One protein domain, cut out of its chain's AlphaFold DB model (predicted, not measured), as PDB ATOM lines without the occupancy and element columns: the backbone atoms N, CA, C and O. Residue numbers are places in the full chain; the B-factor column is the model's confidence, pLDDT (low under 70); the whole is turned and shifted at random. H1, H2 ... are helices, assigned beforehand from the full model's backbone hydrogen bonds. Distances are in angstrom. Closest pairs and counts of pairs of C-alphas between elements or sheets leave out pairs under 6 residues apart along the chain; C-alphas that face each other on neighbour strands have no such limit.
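AT A GLANCE: This is residues 17 to 83 of the 83 residues of an uncharacterized protein of Corynebacterium aurimucosum (strain ATCC 700975 / DSM 44827 / CIP 107346 / CN-1) (UniProt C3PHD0). Two helices packed together at a slant: the short H1 starts beside the long H2 and angles away from it, while a long loop, residues 43 to 60, leads back to the start of H2. Before H1, residues 17 to 27 make a loop that runs out and folds back. The 67 printed residues, all helix by class, hold H1 then H2 and no named strand. The whole is compact, radius of gyration of the C-alphas 11.9 A, spanning 34 by 17 by 13 A, only just a rod.

HOW THE PARTS SIT: Look at H1, residues 28 to 42, and H2, residues 61 to 82: they touch, and their closest C-alphas, those of Pro 28 and Gly 74, are 4.1 A apart. They run the same way at a steep tilt of 53 degrees. Every O i to N i+4 pair is within hydrogen-bond range in H2, and 10 of 11 are in H1.

IN THESE COORDINATES: Find C-alpha 28 at (144.814, 22.972, 113.923); from there H1 runs 21.4 A. H2 runs 31.4 A to C-alpha 82 at (138.714, 30.338, 126.043).

THE WHOLE: The C-alphas of Gly 57 and Phe 83, the two farthest apart, are 36.2 A apart. The printed part has no cut, the link from H1 to H2 is long, and no printed residue is under 70 in pLDDT.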
ATOM      1  N   VAL A  17     154.187  26.698 119.462       98.25
ATOM      2  CA  VAL A  17     153.137  25.669 119.332       98.25
ATOM      3  C   VAL A  17     153.155  24.972 117.972       98.25
ATOM      4  O   VAL A  17     152.453  23.977 117.772       98.25
ATOM      5  N   VAL A  18     154.008  25.450 117.064       98.06
ATOM      6  CA  VAL A  18     154.263  24.908 115.726       98.06
ATOM      7  C   VAL A  18     155.768  24.738 115.533       98.06
ATOM      8  O   VAL A  18     156.546  25.684 115.698       98.06
ATOM      9  N   SER A  19     156.180  23.532 115.139       96.81
ATOM     10  CA  SER A  19     157.585  23.172 114.985       96.81
ATOM     11  C   SER A  19     158.204  23.822 113.749       96.81
ATOM     12  O   SER A  19     157.655  23.767 112.648       96.81
ATOM     13  N   HIS A  20     159.411  24.358 113.918       95.38
ATOM     14  CA  HIS A  20     160.211  24.973 112.856       95.38
ATOM     15  C   HIS A  20     161.184  24.001 112.163       95.38
ATOM     16  O   HIS A  20     161.846  24.371 111.192       95.38
ATOM     17  N   SER A  21     161.336  22.784 112.690       93.94
ATOM     18  CA  SER A  21     162.406  21.843 112.324       93.94
ATOM     19  C   SER A  21     161.896  20.543 111.700       93.94
ATOM     20  O   SER A  21     162.686  19.643 111.418       93.94
ATOM     21  N   THR A  22     160.588  20.440 111.458       94.12
ATOM     22  CA  THR A  22     159.959  19.261 110.857       94.12
ATOM     23  C   THR A  22     159.081  19.647 109.671       94.12
ATOM     24  O   THR A  22     158.501  20.732 109.629       94.12
ATOM     25  N   ASN A  23     158.963  18.737 108.702       94.75
ATOM     26  CA  ASN A  23     158.112  18.927 107.521       94.75
ATOM     27  C   ASN A  23     156.630  18.601 107.776       94.75
ATOM     28  O   ASN A  23     155.806  18.816 106.892       94.75
ATOM     29  N   ALA A  24     156.288  18.067 108.951       96.50
ATOM     30  CA  ALA A  24     154.906  17.792 109.319       96.50
ATOM     31  C   ALA A  24     154.175  19.109 109.587       96.50
ATOM     32  O   ALA A  24     154.697  19.944 110.317       96.50
ATOM     33  N   VAL A  25     152.982  19.287 109.023       98.06
ATOM     34  CA  VAL A  25     152.087  20.390 109.387       98.06
ATOM     35  C   VAL A  25     151.234  19.910 110.554       98.06
ATOM     36  O   VAL A  25     150.532  18.906 110.439       98.06
ATOM     37  N   GLU A  26     151.348  20.577 111.696       98.56
ATOM     38  CA  GLU A  26     150.540  20.294 112.874       98.56
ATOM     39  C   GLU A  26     149.060  20.476 112.537       98.56
ATOM     40  O   GLU A  26     148.693  21.396 111.812       98.56
ATOM     41  N   HIS A  27     148.196  19.602 113.045       98.69
ATOM     42  CA  HIS A  27     146.758  19.765 112.860       98.69
ATOM     43  C   HIS A  27     146.253  20.963 113.695       98.69
ATOM     44  O   HIS A  27     146.672  21.070 114.852       98.69
ATOM     45  N   PRO A  28     145.320  21.798 113.197       98.81
ATOM     46  CA  PRO A  28     144.814  22.972 113.923       98.81
ATOM     47  C   PRO A  28     144.329  22.664 115.343       98.81
ATOM     48  O   PRO A  28     144.667  23.367 116.288       98.81
ATOM     49  N   ARG A  29     143.620  21.540 115.529       98.75
ATOM     50  CA  ARG A  29     143.217  21.054 116.865       98.75
ATOM     51  C   ARG A  29     144.406  20.862 117.818       98.75
ATOM     52  O   ARG A  29     144.346  21.312 118.949       98.75
ATOM     53  N   LEU A  30     145.509  20.266 117.360       98.69
ATOM     54  CA  LEU A  30     146.699  20.092 118.200       98.69
ATOM     55  C   LEU A  30     147.324  21.441 118.582       98.69
ATOM     56  O   LEU A  30     147.833  21.593 119.691       98.69
ATOM     57  N   VAL A  31     147.314  22.409 117.665       98.81
ATOM     58  CA  VAL A  31     147.768  23.775 117.950       98.81
ATOM     59  C   VAL A  31     146.869  24.421 119.009       98.81
ATOM     60  O   VAL A  31     147.393  24.966 119.977       98.81
ATOM     61  N   ALA A  32     145.546  24.310 118.866       98.88
ATOM     62  CA  ALA A  32     144.576  24.835 119.825       98.88
ATOM     63  C   ALA A  32     144.783  24.241 121.226       98.88
ATOM     64  O   ALA A  32     144.949  24.986 122.188       98.88
ATOM     65  N   ASP A  33     144.890  22.912 121.323       98.81
ATOM     66  CA  ASP A  33     145.107  22.208 122.590       98.81
ATOM     67  C   ASP A  33     146.388  22.697 123.290       98.81
ATOM     68  O   ASP A  33     146.423  22.867 124.508       98.81
ATOM     69  N   ARG A  34     147.454  22.973 122.522       98.56
ATOM     70  CA  ARG A  34     148.700  23.541 123.060       98.56
ATOM     71  C   ARG A  34     148.508  24.967 123.567       98.56
ATOM     72  O   ARG A  34     149.013  25.280 124.639       98.56
ATOM     73  N   ILE A  35     147.803  25.822 122.825       98.75
ATOM     74  CA  ILE A  35     147.510  27.201 123.247       98.75
ATOM     75  C   ILE A  35     146.714  27.190 124.556       98.75
ATOM     76  O   ILE A  35     147.108  27.867 125.504       98.75
ATOM     77  N   ILE A  36     145.661  26.372 124.628       98.62
ATOM     78  CA  ILE A  36     144.802  26.224 125.809       98.62
ATOM     79  C   ILE A  36     145.627  25.797 127.024       98.62
ATOM     80  O   ILE A  36     145.528  26.423 128.072       98.62
ATOM     81  N   GLN A  37     146.527  24.819 126.878       97.38
ATOM     82  CA  GLN A  37     147.396  24.388 127.980       97.38
ATOM     83  C   GLN A  37     148.262  25.514 128.560       97.38
ATOM     84  O   GLN A  37     148.531  25.513 129.761       97.38
ATOM     85  N   PHE A  38     148.733  26.458 127.739       97.25
ATOM     86  CA  PHE A  38     149.447  27.631 128.247       97.25
ATOM     87  C   PHE A  38     148.481  28.642 128.871       97.25
ATOM     88  O   PHE A  38     148.748  29.133 129.967       97.25
ATOM     89  N   ALA A  39     147.354  28.915 128.211       97.25
ATOM     90  CA  ALA A  39     146.341  29.857 128.680       97.25
ATOM     91  C   ALA A  39     145.750  29.461 130.044       97.25
ATOM     92  O   ALA A  39     145.585  30.319 130.904       97.25
ATOM     93  N   GLU A  40     145.523  28.171 130.296       95.56
ATOM     94  CA  GLU A  40     145.065  27.647 131.593       95.56
ATOM     95  C   GLU A  40     146.039  27.946 132.746       95.56
ATOM     96  O   GLU A  40     145.635  27.953 133.908       95.56
ATOM     97  N   LEU A  41     147.325  28.169 132.448       94.31
ATOM     98  CA  LEU A  41     148.354  28.420 133.458       94.31
ATOM     99  C   LEU A  41     148.595  29.906 133.714       94.31
ATOM    100  O   LEU A  41     148.889  30.277 134.847       94.31
ATOM    101  N   VAL A  42     148.529  30.741 132.673       95.50
ATOM    102  CA  VAL A  42     148.919  32.160 132.769       95.50
ATOM    103  C   VAL A  42     147.795  33.145 132.441       95.50
ATOM    104  O   VAL A  42     148.015  34.347 132.543       95.50
ATOM    105  N   GLY A  43     146.607  32.661 132.082       95.88
ATOM    106  CA  GLY A  43     145.501  33.464 131.558       95.88
ATOM    107  C   GLY A  43     145.571  33.602 130.030       95.88
ATOM    108  O   GLY A  43     146.666  33.787 129.483       95.88
ATOM    109  N   PRO A  44     144.440  33.499 129.307       97.38
ATOM    110  CA  PRO A  44     144.421  33.579 127.845       97.38
ATOM    111  C   PRO A  44     144.899  34.937 127.305       97.38
ATOM    112  O   PRO A  44     145.487  34.997 126.229       97.38
ATOM    113  N   GLU A  45     144.733  36.020 128.063       97.25
ATOM    114  CA  GLU A  45     145.217  37.363 127.733       97.25
ATOM    115  C   GLU A  45     146.750  37.500 127.754       97.25
ATOM    116  O   GLU A  45     147.295  38.437 127.170       97.25
ATOM    117  N   ASN A  46     147.450  36.558 128.394       97.75
ATOM    118  CA  ASN A  46     148.905  36.572 128.558       97.75
ATOM    119  C   ASN A  46     149.630  35.613 127.597       97.75
ATOM    120  O   ASN A  46     150.831  35.379 127.752       97.75
ATOM    121  N   VAL A  47     148.936  35.054 126.600       98.25
ATOM    122  CA  VAL A  47     149.503  34.095 125.639       98.25
ATOM    123  C   VAL A  47     149.422  34.624 124.210       98.25
ATOM    124  O   VAL A  47     148.348  34.939 123.707       98.25
ATOM    125  N   ILE A  48     150.559  34.632 123.512       98.38
ATOM    126  CA  ILE A  48     150.630  34.891 122.070       98.38
ATOM    127  C   ILE A  48     151.181  33.649 121.366       98.38
ATOM    128  O   ILE A  48     152.366  33.329 121.457       98.38
ATOM    129  N   ALA A  49     150.314  32.934 120.647       98.31
ATOM    130  CA  ALA A  49     150.699  31.736 119.907       98.31
ATOM    131  C   ALA A  49     151.773  32.051 118.850       98.31
ATOM    132  O   ALA A  49     151.651  33.008 118.082       98.31
ATOM    133  N   SER A  50     152.830  31.240 118.797       98.44
ATOM    134  CA  SER A  50     153.959  31.469 117.894       98.44
ATOM    135  C   SER A  50     154.576  30.165 117.378       98.44
ATOM    136  O   SER A  50     154.252  29.063 117.823       98.44
ATOM    137  N   THR A  51     155.482  30.282 116.412       97.75
ATOM    138  CA  THR A  51     156.364  29.180 116.005       97.75
ATOM    139  C   THR A  51     157.515  29.030 116.994       97.75
ATOM    140  O   THR A  51     158.050  30.038 117.446       97.75
ATOM    141  N   ASP A  52     157.995  27.806 117.221       95.81
ATOM    142  CA  ASP A  52     159.144  27.532 118.104       95.81
ATOM    143  C   ASP A  52     160.391  28.377 117.783       95.81
ATOM    144  O   ASP A  52     161.155  28.751 118.670       95.81
ATOM    145  N   CYS A  53     160.645  28.625 116.495       96.00
ATOM    146  CA  CYS A  53     161.732  29.465 116.001       96.00
ATOM    147  C   CYS A  53     161.427  29.904 114.556       96.00
ATOM    148  O   CYS A  53     160.380  29.574 114.000       96.00
ATOM    149  N   GLY A  54     162.354  30.613 113.912       95.19
ATOM    150  CA  GLY A  54     162.198  31.053 112.527       95.19
ATOM    151  C   GLY A  54     162.080  29.893 111.529       95.19
ATOM    152  O   GLY A  54     162.884  28.961 111.542       95.19
ATOM    153  N   LEU A  55     161.107  29.991 110.616       95.12
ATOM    154  CA  LEU A  55     160.863  29.006 109.548       95.12
ATOM    155  C   LEU A  55     161.812  29.167 108.340       95.12
ATOM    156  O   LEU A  55     161.988  28.244 107.541       95.12
ATOM    157  N   GLY A  56     162.416  30.350 108.183       89.38
ATOM    158  CA  GLY A  56     163.273  30.691 107.047       89.38
ATOM    159  C   GLY A  56     164.536  29.829 106.969       89.38
ATOM    160  O   GLY A  56     165.186  29.569 107.979       89.38
ATOM    161  N   GLY A  57     164.881  29.371 105.762       87.19
ATOM    162  CA  GLY A  57     166.087  28.572 105.505       87.19
ATOM    163  C   GLY A  57     166.048  27.132 106.033       87.19
ATOM    164  O   GLY A  57     167.014  26.399 105.840       87.19
ATOM    165  N   ARG A  58     164.952  26.718 106.683       87.19
ATOM    166  CA  ARG A  58     164.798  25.384 107.292       87.19
ATOM    167  C   ARG A  58     163.724  24.538 106.625       87.19
ATOM    168  O   ARG A  58     163.860  23.321 106.573       87.19
ATOM    169  N   LEU A  59     162.674  25.178 106.114       94.00
ATOM    170  CA  LEU A  59     161.527  24.513 105.503       94.00
ATOM    171  C   LEU A  59     161.309  24.991 104.072       94.00
ATOM    172  O   LEU A  59     161.616  26.132 103.713       94.00
ATOM    173  N   HIS A  60     160.703  24.124 103.262       96.31
ATOM    174  CA  HIS A  60     160.167  24.546 101.976       96.31
ATOM    175  C   HIS A  60     159.072  25.604 102.187       96.31
ATOM    176  O   HIS A  60     158.237  25.474 103.083       96.31
ATOM    177  N   ARG A  61     159.037  26.632 101.328       95.69
ATOM    178  CA  ARG A  61     158.138  27.793 101.465       95.69
ATOM    179  C   ARG A  61     156.669  27.399 101.646       95.69
ATOM    180  O   ARG A  61     155.982  28.002 102.456       95.69
ATOM    181  N   GLN A  62     156.191  26.393 100.914       96.88
ATOM    182  CA  GLN A  62     154.798  25.937 101.026       96.88
ATOM    183  C   GLN A  62     154.489  25.298 102.386       96.88
ATOM    184  O   GLN A  62     153.418  25.534 102.928       96.88
ATOM    185  N   ILE A  63     155.436  24.551 102.962       97.19
ATOM    186  CA  ILE A  63     155.275  23.959 104.298       97.19
ATOM    187  C   ILE A  63     155.256  25.066 105.353       97.19
ATOM    188  O   ILE A  63     154.434  25.030 106.262       97.19
ATOM    189  N   ALA A  64     156.123  26.074 105.211       97.19
ATOM    190  CA  ALA A  64     156.127  27.223 106.109       97.19
ATOM    191  C   ALA A  64     154.777  27.963 106.101       97.19
ATOM    192  O   ALA A  64     154.262  28.284 107.165       97.19
ATOM    193  N   TRP A  65     154.170  28.173 104.926       97.44
ATOM    194  CA  TRP A  65     152.840  28.785 104.834       97.44
ATOM    195  C   TRP A  65     151.737  27.910 105.429       97.44
ATOM    196  O   TRP A  65     150.964  28.414 106.232       97.44
ATOM    197  N   ALA A  66     151.709  26.611 105.118       98.19
ATOM    198  CA  ALA A  66     150.714  25.693 105.678       98.19
ATOM    199  C   ALA A  66     150.791  25.611 107.216       98.19
ATOM    200  O   ALA A  66     149.781  25.509 107.903       98.19
ATOM    201  N   LYS A  67     152.000  25.708 107.780       98.31
ATOM    202  CA  LYS A  67     152.218  25.800 109.231       98.31
ATOM    203  C   LYS A  67     151.656  27.082 109.842       98.31
ATOM    204  O   LYS A  67     151.096  27.030 110.930       98.31
ATOM    205  N   LEU A  68     151.811  28.218 109.162       98.06
ATOM    206  CA  LEU A  68     151.243  29.492 109.612       98.06
ATOM    207  C   LEU A  68     149.714  29.507 109.492       98.06
ATOM    208  O   LEU A  68     149.051  30.040 110.372       98.06
ATOM    209  N   GLU A  69     149.156  28.893 108.450       98.69
ATOM    210  CA  GLU A  69     147.708  28.708 108.295       98.69
ATOM    211  C   GLU A  69     147.139  27.857 109.437       98.69
ATOM    212  O   GLU A  69     146.243  28.304 110.149       98.69
ATOM    213  N   SER A  70     147.758  26.705 109.722       98.75
ATOM    214  CA  SER A  70     147.381  25.869 110.869       98.75
ATOM    215  C   SER A  70     147.521  26.595 112.216       98.75
ATOM    216  O   SER A  70     146.684  26.420 113.103       98.75
ATOM    217  N   LEU A  71     148.542  27.452 112.372       98.81
ATOM    218  CA  LEU A  71     148.696  28.289 113.565       98.81
ATOM    219  C   LEU A  71     147.487  29.215 113.767       98.81
ATOM    220  O   LEU A  71     146.981  29.319 114.882       98.81
ATOM    221  N   VAL A  72     147.033  29.871 112.696       98.75
ATOM    222  CA  VAL A  72     145.883  30.787 112.726       98.75
ATOM    223  C   VAL A  72     144.586  30.031 113.004       98.75
ATOM    224  O   VAL A  72     143.835  30.435 113.888       98.75
ATOM    225  N   GLU A  73     144.340  28.915 112.314       98.88
ATOM    226  CA  GLU A  73     143.145  28.090 112.540       98.88
ATOM    227  C   GLU A  73     143.096  27.539 113.972       98.88
ATOM    228  O   GLU A  73     142.063  27.601 114.636       98.88
ATOM    229  N   GLY A  74     144.227  27.051 114.490       98.88
ATOM    230  CA  GLY A  74     144.326  26.588 115.871       98.88
ATOM    231  C   GLY A  74     144.100  27.704 116.893       98.88
ATOM    232  O   GLY A  74     143.428  27.488 117.899       98.88
ATOM    233  N   ALA A  75     144.611  28.910 116.630       98.75
ATOM    234  CA  ALA A  75     144.373  30.073 117.482       98.75
ATOM    235  C   ALA A  75     142.901  30.516 117.480       98.75
ATOM    236  O   ALA A  75     142.389  30.916 118.526       98.75
ATOM    237  N   GLN A  76     142.209  30.411 116.341       98.81
ATOM    238  CA  GLN A  76     140.772  30.676 116.263       98.81
ATOM    239  C   GLN A  76     139.982  29.684 117.128       98.81
ATOM    240  O   GLN A  76     139.195  30.111 117.966       98.81
ATOM    241  N   ILE A  77     140.250  28.383 116.985       98.88
ATOM    242  CA  ILE A  77     139.610  27.339 117.799       98.88
ATOM    243  C   ILE A  77     139.853  27.583 119.294       98.88
ATOM    244  O   ILE A  77     138.919  27.537 120.087       98.88
ATOM    245  N   ALA A  78     141.100  27.868 119.688       98.75
ATOM    246  CA  ALA A  78     141.421  28.148 121.086       98.75
ATOM    247  C   ALA A  78     140.677  29.388 121.606       98.75
ATOM    248  O   ALA A  78     140.229  29.398 122.746       98.75
ATOM    249  N   THR A  79     140.521  30.418 120.772       98.62
ATOM    250  CA  THR A  79     139.783  31.635 121.132       98.62
ATOM    251  C   THR A  79     138.309  31.332 121.395       98.62
ATOM    252  O   THR A  79     137.788  31.782 122.406       98.62
ATOM    253  N   GLU A  80     137.660  30.543 120.533       98.69
ATOM    254  CA  GLU A  80     136.255  30.123 120.697       98.69
ATOM    255  C   GLU A  80     136.014  29.287 121.970       98.69
ATOM    256  O   GLU A  80     134.888  29.216 122.454       98.69
ATOM    257  N   GLU A  81     137.050  28.636 122.508       98.56
ATOM    258  CA  GLU A  81     136.957  27.803 123.715       98.56
ATOM    259  C   GLU A  81     137.362  28.537 125.004       98.56
ATOM    260  O   GLU A  81     136.934  28.147 126.091       98.56
ATOM    261  N   LEU A  82     138.188  29.582 124.900       98.19
ATOM    262  CA  LEU A  82     138.714  30.338 126.043       98.19
ATOM    263  C   LEU A  82     137.901  31.599 126.375       98.19
ATOM    264  O   LEU A  82     138.024  32.099 127.496       98.19
ATOM    265  N   PHE A  83     137.106  32.113 125.430       96.12
ATOM    266  CA  PHE A  83     136.344  33.363 125.547       96.12
ATOM    267  C   PHE A  83     134.871  33.172 125.177       96.12
ATOM    268  O   PHE A  83     134.021  33.764 125.882       96.12
TER     269      PHE A  83